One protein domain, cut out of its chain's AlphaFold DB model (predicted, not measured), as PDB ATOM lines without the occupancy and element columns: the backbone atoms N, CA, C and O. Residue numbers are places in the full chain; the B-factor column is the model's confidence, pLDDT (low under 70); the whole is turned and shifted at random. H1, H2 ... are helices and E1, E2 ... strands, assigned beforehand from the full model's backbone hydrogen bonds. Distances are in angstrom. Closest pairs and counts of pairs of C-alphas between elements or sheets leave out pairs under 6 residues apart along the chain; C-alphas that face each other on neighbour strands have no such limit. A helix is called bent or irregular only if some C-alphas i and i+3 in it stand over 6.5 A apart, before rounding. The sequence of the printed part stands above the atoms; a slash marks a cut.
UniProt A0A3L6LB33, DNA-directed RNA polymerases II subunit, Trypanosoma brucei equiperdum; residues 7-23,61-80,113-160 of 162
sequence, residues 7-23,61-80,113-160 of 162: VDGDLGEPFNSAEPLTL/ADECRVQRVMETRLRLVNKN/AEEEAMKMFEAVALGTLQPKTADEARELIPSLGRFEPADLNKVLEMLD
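What this domain is: This is residues 7 to 23, 61 to 80 and 113 to 160 of the 162 residues of the protein "DNA-directed RNA polymerases II subunit" of Trypanosoma brucei equiperdum (UniProt A0A3L6LB33). Look for a compact cluster of short helices that cross at various angles, with a two-strand ribbon, E1 and E2, at one side. The longest helix, H5, reaches from H3, met nearly at a right angle, to H1, beside which its last part runs; H2 packs on H1 as well, and short H4 turns off from H3. Residues 7 to 23 form a stretch with no named element on the outside. The printed part has 85 residues, mostly helix by class, in the order H1 E1 E2 H2 H3 H4 H5, and the two strands are antiparallel. It is compact, with a radius of gyration of the C-alphas of 12.1 A and spans of 35 by 30 by 22 A.

How they stand to each other: Begin at the sheet, where E1, residues 73 to 75, and E2, residues 115 to 117, are antiparallel neighbours at 139 degrees. Find N 74 and O 116, 2.9 A apart, and N 116 and O 74, also 2.9 A, both within hydrogen-bond range. From E1 look to H5, residues 149 to 159: their closest C-alphas, of Leu 74 and Asp 151, are 6.0 A apart. H5 touches H1, residues 63 to 71, at a shallow tilt of 28 degrees, opposite ways, closest at the C-alphas of Arg 65 and Leu 159, 5.7 A. H1 also touches H2, residues 120 to 129, at a steep tilt of 44 degrees, opposite ways; the closest C-alphas, of Met 70 and Ala 123, are 5.8 A apart. H5 touches H3, residues 134 to 140, about perpendicular at 80 degrees, closest at the C-alphas of Ala 134 and Asn 153, 5.4 A. H3 and H4, residues 142 to 146, touch only at the corner, and only just, with 3 pairs of C-alphas within 8 A; the closest, of Arg 138 and Leu 144, are 5.4 A apart. H2 and H3 are close but not clearly touching, with the C-alphas of Leu 126 and Ala 137 closest at 7.2 A. H1 and H3 are apart. In H1, H2, H3 and H5 every O i to N i+4 pair is within hydrogen-bond range; in H4 0 of 1 is, with 1 of 2 O i to N i+3 pairs.

Where its parts are: Find C-alpha 63 at (602.265, 294.931, 319.654); from there H1 runs 12.6 A to C-alpha 71. E1 is 6.9 A long and E2 7.0 A. H2 runs 14.3 A and H3 9.9 A. H4 is 8.5 A long, neither bent nor irregular, but only just: C-alphas 143 and 146 are 6.4 A apart. H5 runs 15.4 A from C-alpha 149 at (589.414, 276.250, 315.046) to C-alpha 159 at (599.670, 287.705, 313.782).

The domain as a whole: The two C-alphas farthest apart are those of Leu 23 and Asn 80, 38.1 A. Residues 24 to 60 are not printed, with 8.8 A between C-alphas 23 and 61, nor are 81 to 112, with 11.5 A between C-alphas 80 and 113. The links printed whole are tight. The mean pLDDT of the printed part is 91.1; residues 79, 80 and 113 are under 70.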
ATOM      1  N   VAL A   7     594.581 275.387 332.648       82.69
ATOM      2  CA  VAL A   7     593.893 274.794 331.488       82.69
ATOM      3  C   VAL A   7     592.656 275.603 331.083       82.69
ATOM      4  O   VAL A   7     592.370 275.732 329.899       82.69
ATOM      5  N   ASP A   8     591.965 276.202 332.053       82.56
ATOM      6  CA  ASP A   8     590.782 277.043 331.833       82.56
ATOM      7  C   ASP A   8     591.166 278.525 331.621       82.56
ATOM      8  O   ASP A   8     590.311 279.403 331.457       82.56
ATOM      9  N   GLY A   9     592.466 278.835 331.644       80.38
ATOM     10  CA  GLY A   9     592.984 280.197 331.604       80.38
ATOM     11  C   GLY A   9     592.658 280.997 332.865       80.38
ATOM     12  O   GLY A   9     592.445 282.205 332.781       80.38
ATOM     13  N   ASP A  10     592.508 280.321 334.003       86.94
ATOM     14  CA  ASP A  10     592.434 280.937 335.327       86.94
ATOM     15  C   ASP A  10     593.825 280.853 335.966       86.94
ATOM     16  O   ASP A  10     594.252 279.789 336.428       86.94
ATOM     17  N   LEU A  11     594.542 281.976 335.938       83.88
ATOM     18  CA  LEU A  11     595.900 282.108 336.465       83.88
ATOM     19  C   LEU A  11     595.914 282.343 337.984       83.88
ATOM     20  O   LEU A  11     596.991 282.377 338.578       83.88
ATOM     21  N   GLY A  12     594.742 282.512 338.605       85.12
ATOM     22  CA  GLY A  12     594.596 282.941 339.990       85.12
ATOM     23  C   GLY A  12     594.862 284.435 340.188       85.12
ATOM     24  O   GLY A  12     595.474 285.112 339.363       85.12
ATOM     25  N   GLU A  13     594.393 284.982 341.309       85.25
ATOM     26  CA  GLU A  13     594.754 286.344 341.716       85.25
ATOM     27  C   GLU A  13     596.210 286.388 342.218       85.25
ATOM     28  O   GLU A  13     596.623 285.485 342.951       85.25
ATOM     29  N   PRO A  14     596.994 287.431 341.883       85.31
ATOM     30  CA  PRO A  14     596.600 288.666 341.188       85.31
ATOM     31  C   PRO A  14     596.708 288.601 339.651       85.31
ATOM     32  O   PRO A  14     596.546 289.607 338.971       85.31
ATOM     33  N   PHE A  15     597.045 287.451 339.074       85.81
ATOM     34  CA  PHE A  15     597.385 287.343 337.654       85.81
ATOM     35  C   PHE A  15     596.176 287.414 336.718       85.81
ATOM     36  O   PHE A  15     596.327 287.849 335.582       85.81
ATOM     37  N   ASN A  16     594.980 287.069 337.195       83.25
ATOM     38  CA  ASN A  16     593.738 287.277 336.442       83.25
ATOM     39  C   ASN A  16     593.428 288.760 336.189       83.25
ATOM     40  O   ASN A  16     592.767 289.082 335.204       83.25
ATOM     41  N   SER A  17     593.890 289.646 337.076       84.81
ATOM     42  CA  SER A  17     593.703 291.096 336.984       84.81
ATOM     43  C   SER A  17     594.938 291.834 336.452       84.81
ATOM     44  O   SER A  17     594.887 293.046 336.242       84.81
ATOM     45  N   ALA A  18     596.043 291.122 336.216       88.19
ATOM     46  CA  ALA A  18     597.266 291.696 335.675       88.19
ATOM     47  C   ALA A  18     597.164 291.914 334.159       88.19
ATOM     48  O   ALA A  18     596.607 291.093 333.435       88.19
ATOM     49  N   GLU A  19     597.773 292.997 333.680       90.06
ATOM     50  CA  GLU A  19     597.927 293.278 332.253       90.06
ATOM     51  C   GLU A  19     599.259 292.679 331.757       90.06
ATOM     52  O   GLU A  19     600.334 293.169 332.129       90.06
ATOM     53  N   PRO A  20     599.232 291.584 330.978       92.19
ATOM     54  CA  PRO A  20     600.444 290.983 330.442       92.19
ATOM     55  C   PRO A  20     601.039 291.874 329.350       92.19
ATOM     56  O   PRO A  20     600.328 292.403 328.502       92.19
ATOM     57  N   LEU A  21     602.364 292.001 329.348       94.50
ATOM     58  CA  LEU A  21     603.094 292.790 328.359       94.50
ATOM     59  C   LEU A  21     603.669 291.887 327.268       94.50
ATOM     60  O   LEU A  21     604.190 290.808 327.563       94.50
ATOM     61  N   THR A  22     603.651 292.353 326.022       94.88
ATOM     62  CA  THR A  22     604.350 291.673 324.925       94.88
ATOM     63  C   THR A  22     605.864 291.841 325.050       94.88
ATOM     64  O   THR A  22     606.365 292.829 325.602       94.88
ATOM     65  N   LEU A  23     606.632 290.883 324.519       93.69
ATOM     66  CA  LEU A  23     608.096 290.953 324.582       93.69
ATOM     67  C   LEU A  23     608.675 292.221 323.924       93.69
ATOM     68  O   LEU A  23     609.560 292.816 324.545       93.69
ATOM     69  N   ALA A  61     605.240 288.384 317.483       93.38
ATOM     70  CA  ALA A  61     604.380 289.334 316.789       93.38
ATOM     71  C   ALA A  61     604.562 290.748 317.361       93.38
ATOM     72  O   ALA A  61     604.877 290.926 318.542       93.38
ATOM     73  N   ASP A  62     604.338 291.760 316.522       92.31
ATOM     74  CA  ASP A  62     604.336 293.146 316.973       92.31
ATOM     75  C   ASP A  62     603.120 293.464 317.858       92.31
ATOM     76  O   ASP A  62     602.061 292.841 317.771       92.31
ATOM     77  N   GLU A  63     603.285 294.483 318.702       92.94
ATOM     78  CA  GLU A  63     602.265 294.931 319.654       92.94
ATOM     79  C   GLU A  63     600.940 295.299 318.971       92.94
ATOM     80  O   GLU A  63     599.871 294.953 319.470       92.94
ATOM     81  N   CYS A  64     600.982 295.959 317.810       93.31
ATOM     82  CA  CYS A  64     599.769 296.411 317.128       93.31
ATOM     83  C   CYS A  64     598.919 295.234 316.638       93.31
ATOM     84  O   CYS A  64     597.688 295.291 316.681       93.31
ATOM     85  N   ARG A  65     599.557 294.153 316.182       94.38
ATOM     86  CA  ARG A  65     598.851 292.924 315.805       94.38
ATOM     87  C   ARG A  65     598.273 292.205 317.009       94.38
ATOM     88  O   ARG A  65     597.123 291.780 316.944       94.38
ATOM     89  N   VAL A  66     599.026 292.112 318.105       94.88
ATOM     90  CA  VAL A  66     598.525 291.508 319.348       94.88
ATOM     91  C   VAL A  66     597.307 292.272 319.872       94.88
ATOM     92  O   VAL A  66     596.299 291.648 320.195       94.88
ATOM     93  N   GLN A  67     597.342 293.607 319.862       93.44
ATOM     94  CA  GLN A  67     596.193 294.441 320.236       93.44
ATOM     95  C   GLN A  67     594.976 294.182 319.340       93.44
ATOM     96  O   GLN A  67     593.867 294.000 319.837       93.44
ATOM     97  N   ARG A  68     595.174 294.064 318.022       93.62
ATOM     98  CA  ARG A  68     594.078 293.731 317.100       93.62
ATOM     99  C   ARG A  68     593.465 292.359 317.398       93.62
ATOM    100  O   ARG A  68     592.251 292.189 317.301       93.62
ATOM    101  N   VAL A  69     594.287 291.378 317.768       93.88
ATOM    102  CA  VAL A  69     593.802 290.058 318.198       93.88
ATOM    103  C   VAL A  69     593.000 290.154 319.494       93.88
ATOM    104  O   VAL A  69     591.940 289.542 319.580       93.88
ATOM    105  N   MET A  70     593.447 290.950 320.470       92.50
ATOM    106  CA  MET A  70     592.710 291.160 321.725       92.50
ATOM    107  C   MET A  70     591.307 291.738 321.507       92.50
ATOM    108  O   MET A  70     590.379 291.390 322.233       92.50
ATOM    109  N   GLU A  71     591.137 292.601 320.505       93.00
ATOM    110  CA  GLU A  71     589.843 293.198 320.151       93.00
ATOM    111  C   GLU A  71     588.919 292.236 319.386       93.00
ATOM    112  O   GLU A  71     587.720 292.494 319.242       93.00
ATOM    113  N   THR A  72     589.457 291.123 318.882       92.44
ATOM    114  CA  THR A  72     588.708 290.179 318.053       92.44
ATOM    115  C   THR A  72     587.853 289.260 318.920       92.44
ATOM    116  O   THR A  72     588.326 288.642 319.876       92.44
ATOM    117  N   ARG A  73     586.576 289.127 318.554       93.75
ATOM    118  CA  ARG A  73     585.655 288.160 319.156       93.75
ATOM    119  C   ARG A  73     585.589 286.919 318.283       93.75
ATOM    120  O   ARG A  73     585.471 287.023 317.064       93.75
ATOM    121  N   LEU A  74     585.689 285.754 318.908       92.81
ATOM    122  CA  LEU A  74     585.667 284.468 318.226       92.81
ATOM    123  C   LEU A  74     584.471 283.656 318.687       92.81
ATOM    124  O   LEU A  74     584.073 283.716 319.853       92.81
ATOM    125  N   ARG A  75     583.940 282.843 317.775       92.81
ATOM    126  CA  ARG A  75     582.851 281.930 318.101       92.81
ATOM    127  C   ARG A  75     583.339 280.837 319.038       92.81
ATOM    128  O   ARG A  75     584.419 280.267 318.850       92.81
ATOM    129  N   LEU A  76     582.525 280.542 320.041       90.69
ATOM    130  CA  LEU A  76     582.744 279.444 320.963       90.69
ATOM    131  C   LEU A  76     582.368 278.112 320.310       90.69
ATOM    132  O   LEU A  76     581.403 278.021 319.552       90.69
ATOM    133  N   VAL A  77     583.110 277.059 320.652       87.50
ATOM    134  CA  VAL A  77     582.785 275.693 320.243       87.50
ATOM    135  C   VAL A  77     581.478 275.297 320.902       87.50
ATOM    136  O   VAL A  77     581.415 275.080 322.117       87.50
ATOM    137  N   ASN A  78     580.438 275.133 320.093       78.31
ATOM    138  CA  ASN A  78     579.161 274.664 320.592       78.31
ATOM    139  C   ASN A  78     579.269 273.167 320.944       78.31
ATOM    140  O   ASN A  78     579.167 272.278 320.093       78.31
ATOM    141  N   LYS A  79     579.484 272.874 322.233       65.00
ATOM    142  CA  LYS A  79     579.578 271.498 322.750       65.00
ATOM    143  C   LYS A  79     578.275 270.711 322.569       65.00
ATOM    144  O   LYS A  79     578.336 269.485 322.510       65.00
ATOM    145  N   ASN A  80     577.136 271.392 322.415       57.88
ATOM    146  CA  ASN A  80     575.839 270.765 322.160       57.88
ATOM    147  C   ASN A  80     575.644 270.424 320.665       57.88
ATOM    148  O   ASN A  80     574.998 269.426 320.351       57.88
ATOM    149  N   ALA A 113     575.729 281.880 317.278       69.50
ATOM    150  CA  ALA A 113     576.955 281.367 317.858       69.50
ATOM    151  C   ALA A 113     577.443 282.370 318.911       69.50
ATOM    152  O   ALA A 113     577.640 283.547 318.610       69.50
ATOM    153  N   GLU A 114     577.584 281.916 320.156       86.88
ATOM    154  CA  GLU A 114     578.115 282.759 321.219       86.88
ATOM    155  C   GLU A 114     579.543 283.172 320.852       86.88
ATOM    156  O   GLU A 114     580.385 282.330 320.534       86.88
ATOM    157  N   GLU A 115     579.811 284.476 320.872       90.50
ATOM    158  CA  GLU A 115     581.124 285.038 320.573       90.50
ATOM    159  C   GLU A 115     581.750 285.646 321.827       90.50
ATOM    160  O   GLU A 115     581.142 286.489 322.497       90.50
ATOM    161  N   GLU A 116     583.002 285.299 322.099       91.94
ATOM    162  CA  GLU A 116     583.774 285.785 323.244       91.94
ATOM    163  C   GLU A 116     585.120 286.347 322.764       91.94
ATOM    164  O   GLU A 116     585.695 285.871 321.784       91.94
ATOM    165  N   ALA A 117     585.619 287.387 323.433       92.94
ATOM    166  CA  ALA A 117     586.980 287.871 323.213       92.94
ATOM    167  C   ALA A 117     587.994 286.962 323.922       92.94
ATOM    168  O   ALA A 117     587.689 286.329 324.936       92.94
ATOM    169  N   MET A 118     589.223 286.916 323.415       92.75
ATOM    170  CA  MET A 118     590.305 286.234 324.121       92.75
ATOM    171  C   MET A 118     590.645 286.945 325.433       92.75
ATOM    172  O   MET A 118     590.535 288.167 325.556       92.75
ATOM    173  N   LYS A 119     591.135 286.184 326.413       92.50
ATOM    174  CA  LYS A 119     591.757 286.770 327.602       92.50
ATOM    175  C   LYS A 119     593.070 287.432 327.187       92.50
ATOM    176  O   LYS A 119     593.766 286.936 326.302       92.50
ATOM    177  N   MET A 120     593.459 288.511 327.868       92.25
ATOM    178  CA  MET A 120     594.671 289.266 327.514       92.25
ATOM    179  C   MET A 120     595.916 288.373 327.450       92.25
ATOM    180  O   MET A 120     596.694 288.457 326.502       92.25
ATOM    181  N   PHE A 121     596.082 287.462 328.416       93.38
ATOM    182  CA  PHE A 121     597.239 286.564 328.431       93.38
ATOM    183  C   PHE A 121     597.258 285.604 327.236       93.38
ATOM    184  O   PHE A 121     598.337 285.241 326.783       93.38
ATOM    185  N   GLU A 122     596.096 285.203 326.713       95.19
ATOM    186  CA  GLU A 122     595.995 284.280 325.580       95.19
ATOM    187  C   GLU A 122     596.480 284.959 324.304       95.19
ATOM    188  O   GLU A 122     597.293 284.394 323.578       95.19
ATOM    189  N   ALA A 123     596.054 286.203 324.079       95.12
ATOM    190  CA  ALA A 123     596.502 286.997 322.941       95.12
ATOM    191  C   ALA A 123     598.012 287.292 323.009       95.12
ATOM    192  O   ALA A 123     598.721 287.114 322.016       95.12
ATOM    193  N   VAL A 124     598.532 287.674 324.185       95.44
ATOM    194  CA  VAL A 124     599.981 287.882 324.376       95.44
ATOM    195  C   VAL A 124     600.759 286.579 324.185       95.44
ATOM    196  O   VAL A 124     601.816 286.586 323.551       95.44
ATOM    197  N   ALA A 125     600.248 285.454 324.688       95.19
ATOM    198  CA  ALA A 125     600.880 284.149 324.519       95.19
ATOM    199  C   ALA A 125     600.905 283.716 323.046       95.19
ATOM    200  O   ALA A 125     601.949 283.267 322.580       95.19
ATOM    201  N   LEU A 126     599.824 283.929 322.288       96.06
ATOM    202  CA  LEU A 126     599.797 283.689 320.841       96.06
ATOM    203  C   LEU A 126     600.826 284.545 320.100       96.06
ATOM    204  O   LEU A 126     601.587 284.022 319.289       96.06
ATOM    205  N   GLY A 127     600.901 285.839 320.422       95.25
ATOM    206  CA  GLY A 127     601.903 286.736 319.845       95.25
ATOM    207  C   GLY A 127     603.340 286.349 320.202       95.25
ATOM    208  O   GLY A 127     604.256 286.588 319.419       95.25
ATOM    209  N   THR A 128     603.545 285.721 321.361       95.12
ATOM    210  CA  THR A 128     604.868 285.285 321.824       95.12
ATOM    211  C   THR A 128     605.296 283.958 321.197       95.12
ATOM    212  O   THR A 128     606.453 283.818 320.813       95.12
ATOM    213  N   LEU A 129     604.381 282.990 321.108       94.94
ATOM    214  CA  LEU A 129     604.668 281.620 320.671       94.94
ATOM    215  C   LEU A 129     604.558 281.428 319.153       94.94
ATOM    216  O   LEU A 129     605.172 280.503 318.634       94.94
ATOM    217  N   GLN A 130     603.786 282.272 318.461       94.00
ATOM    218  CA  GLN A 130     603.512 282.191 317.019       94.00
ATOM    219  C   GLN A 130     603.215 280.767 316.492       94.00
ATOM    220  O   GLN A 130     603.873 280.308 315.549       94.00
ATOM    221  N   PRO A 131     602.223 280.055 317.065       95.44
ATOM    222  CA  PRO A 131     601.820 278.757 316.537       95.44
ATOM    223  C   PRO A 131     601.322 278.892 315.094       95.44
ATOM    224  O   PRO A 131     600.707 279.893 314.724       95.44
ATOM    225  N   LYS A 132     601.568 277.870 314.276       94.50
ATOM    226  CA  LYS A 132     601.234 277.858 312.842       94.50
ATOM    227  C   LYS A 132     599.890 277.222 312.537       94.50
ATOM    228  O   LYS A 132     599.388 277.356 311.425       94.50
ATOM    229  N   THR A 133     599.298 276.532 313.506       95.88
ATOM    230  CA  THR A 133     597.985 275.899 313.353       95.88
ATOM    231  C   THR A 133     597.126 276.098 314.595       95.88
ATOM    232  O   THR A 133     597.640 276.214 315.708       95.88
ATOM    233  N   ALA A 134     595.801 276.096 314.421       95.00
ATOM    234  CA  ALA A 134     594.863 276.129 315.542       95.00
ATOM    235  C   ALA A 134     595.055 274.957 316.522       95.00
ATOM    236  O   ALA A 134     594.836 275.133 317.719       95.00
ATOM    237  N   ASP A 135     595.466 273.780 316.043       95.69
ATOM    238  CA  ASP A 135     595.711 272.622 316.908       95.69
ATOM    239  C   ASP A 135     596.957 272.835 317.774       95.69
ATOM    240  O   ASP A 135     596.879 272.696 318.992       95.69
ATOM    241  N   GLU A 136     598.061 273.303 317.185       96.94
ATOM    242  CA  GLU A 136     599.265 273.687 317.932       96.94
ATOM    243  C   GLU A 136     598.967 274.795 318.954       96.94
ATOM    244  O   GLU A 136     599.368 274.706 320.114       96.94
ATOM    245  N   ALA A 137     598.201 275.817 318.558       96.31
ATOM    246  CA  ALA A 137     597.803 276.901 319.451       96.31
ATOM    247  C   ALA A 137     597.031 276.390 320.677       96.31
ATOM    248  O   ALA A 137     597.246 276.870 321.788       96.31
ATOM    249  N   ARG A 138     596.155 275.397 320.492       95.19
ATOM    250  CA  ARG A 138     595.378 274.778 321.575       95.19
ATOM    251  C   ARG A 138     596.201 273.829 322.430       95.19
ATOM    252  O   ARG A 138     595.909 273.696 323.612       95.19
ATOM    253  N   GLU A 139     597.202 273.161 321.870       95.12
ATOM    254  CA  GLU A 139     598.124 272.346 322.662       95.12
ATOM    255  C   GLU A 139     599.005 273.223 323.558       95.12
ATOM    256  O   GLU A 139     599.191 272.917 324.736       95.12
ATOM    257  N   LEU A 140     599.501 274.344 323.025       94.75
ATOM    258  CA  LEU A 140     600.340 275.288 323.760       94.75
ATOM    259  C   LEU A 140     599.546 276.144 324.757       94.75
ATOM    260  O   LEU A 140     600.045 276.453 325.839       94.75
ATOM    261  N   ILE A 141     598.316 276.529 324.404       95.44
ATOM    262  CA  ILE A 141     597.429 277.371 325.216       95.44
ATOM    263  C   ILE A 141     596.062 276.669 325.325       95.44
ATOM    264  O   ILE A 141     595.127 276.990 324.582       95.44
ATOM    265  N   PRO A 142     595.906 275.712 326.262       93.19
ATOM    266  CA  PRO A 142     594.715 274.859 326.353       93.19
ATOM    267  C   PRO A 142     593.390 275.603 326.502       93.19
ATOM    268  O   PRO A 142     592.353 275.136 326.023       93.19
ATOM    269  N   SER A 143     593.413 276.791 327.104       93.81
ATOM    270  CA  SER A 143     592.223 277.615 327.292       93.81
ATOM    271  C   SER A 143     591.616 278.097 325.969       93.81
ATOM    272  O   SER A 143     590.404 278.319 325.901       93.81
ATOM    273  N   LEU A 144     592.397 278.154 324.879       94.88
ATOM    274  CA  LEU A 144     591.907 278.440 323.524       94.88
ATOM    275  C   LEU A 144     591.018 277.329 322.952       94.88
ATOM    276  O   LEU A 144     590.315 277.550 321.967       94.88
ATOM    277  N   GLY A 145     590.990 276.144 323.570       92.19
ATOM    278  CA  GLY A 145     590.132 275.032 323.155       92.19
ATOM    279  C   GLY A 145     588.633 275.355 323.168       92.19
ATOM    280  O   GLY A 145     587.846 274.607 322.588       92.19
ATOM    281  N   ARG A 146     588.232 276.470 323.798       92.62
ATOM    282  CA  ARG A 146     586.852 276.969 323.789       92.62
ATOM    283  C   ARG A 146     586.436 277.659 322.490       92.62
ATOM    284  O   ARG A 146     585.240 277.782 322.281       92.62
ATOM    285  N   PHE A 147     587.367 278.076 321.631       93.88
ATOM    286  CA  PHE A 147     587.072 278.793 320.383       93.88
ATOM    287  C   PHE A 147     587.052 277.876 319.167       93.88
ATOM    288  O   PHE A 147     587.778 276.884 319.136       93.88
ATOM    289  N   GLU A 148     586.269 278.212 318.144       93.88
ATOM    290  CA  GLU A 148     586.219 277.477 316.877       93.88
ATOM    291  C   GLU A 148     587.584 277.477 316.152       93.88
ATOM    292  O   GLU A 148     588.219 278.531 316.032       93.88
ATOM    293  N   PRO A 149     588.067 276.329 315.621       93.75
ATOM    294  CA  PRO A 149     589.414 276.250 315.046       93.75
ATOM    295  C   PRO A 149     589.569 277.108 313.789       93.75
ATOM    296  O   PRO A 149     590.639 277.655 313.538       93.75
ATOM    297  N   ALA A 150     588.494 277.256 313.008       92.00
ATOM    298  CA  ALA A 150     588.495 278.100 311.818       92.00
ATOM    299  C   ALA A 150     588.713 279.581 312.162       92.00
ATOM    300  O   ALA A 150     589.400 280.283 311.427       92.00
ATOM    301  N   ASP A 151     588.156 280.050 313.279       93.81
ATOM    302  CA  ASP A 151     588.313 281.438 313.710       93.81
ATOM    303  C   ASP A 151     589.674 281.652 314.392       93.81
ATOM    304  O   ASP A 151     590.305 282.686 314.176       93.81
ATOM    305  N   LEU A 152     590.196 280.643 315.102       94.69
ATOM    306  CA  LEU A 152     591.579 280.655 315.593       94.69
ATOM    307  C   LEU A 152     592.598 280.760 314.453       94.69
ATOM    308  O   LEU A 152     593.510 281.571 314.550       94.69
ATOM    309  N   ASN A 153     592.436 280.012 313.358       95.38
ATOM    310  CA  ASN A 153     593.350 280.118 312.214       95.38
ATOM    311  C   ASN A 153     593.370 281.537 311.619       95.38
ATOM    312  O   ASN A 153     594.448 282.051 311.342       95.38
ATOM    313  N   LYS A 154     592.216 282.215 311.515       94.06
ATOM    314  CA  LYS A 154     592.163 283.624 311.078       94.06
ATOM    315  C   LYS A 154     592.950 284.541 312.014       94.06
ATOM    316  O   LYS A 154     593.629 285.453 311.560       94.06
ATOM    317  N   VAL A 155     592.872 284.304 313.324       95.12
ATOM    318  CA  VAL A 155     593.660 285.058 314.310       95.12
ATOM    319  C   VAL A 155     595.159 284.816 314.137       95.12
ATOM    320  O   VAL A 155     595.936 285.765 314.226       95.12
ATOM    321  N   LEU A 156     595.580 283.582 313.854       95.56
ATOM    322  CA  LEU A 156     596.991 283.280 313.583       95.56
ATOM    323  C   LEU A 156     597.482 283.989 312.313       95.56
ATOM    324  O   LEU A 156     598.549 284.597 312.329       95.56
ATOM    325  N   GLU A 157     596.665 284.016 311.257       94.19
ATOM    326  CA  GLU A 157     596.952 284.777 310.031       94.19
ATOM    327  C   GLU A 157     597.097 286.286 310.295       94.19
ATOM    328  O   GLU A 157     597.897 286.954 309.643       94.19
ATOM    329  N   MET A 158     596.362 286.841 311.266       92.81
ATOM    330  CA  MET A 158     596.500 288.248 311.662       92.81
ATOM    331  C   MET A 158     597.815 288.552 312.388       92.81
ATOM    332  O   MET A 158     598.256 289.704 312.375       92.81
ATOM    333  N   LEU A 159     598.405 287.560 313.061       91.75
ATOM    334  CA  LEU A 159     599.670 287.705 313.782       91.75
ATOM    335  C   LEU A 159     600.876 287.544 312.855       91.75
ATOM    336  O   LEU A 159     601.895 288.207 313.075       91.75
ATOM    337  N   ASP A 160     600.757 286.713 311.820       86.38
ATOM    338  CA  ASP A 160     601.834 286.458 310.869       86.38
ATOM    339  C   ASP A 160     602.249 287.741 310.125       86.38
ATOM    340  O   ASP A 160     601.449 288.508 309.584       86.38
TER     341      ASP A 160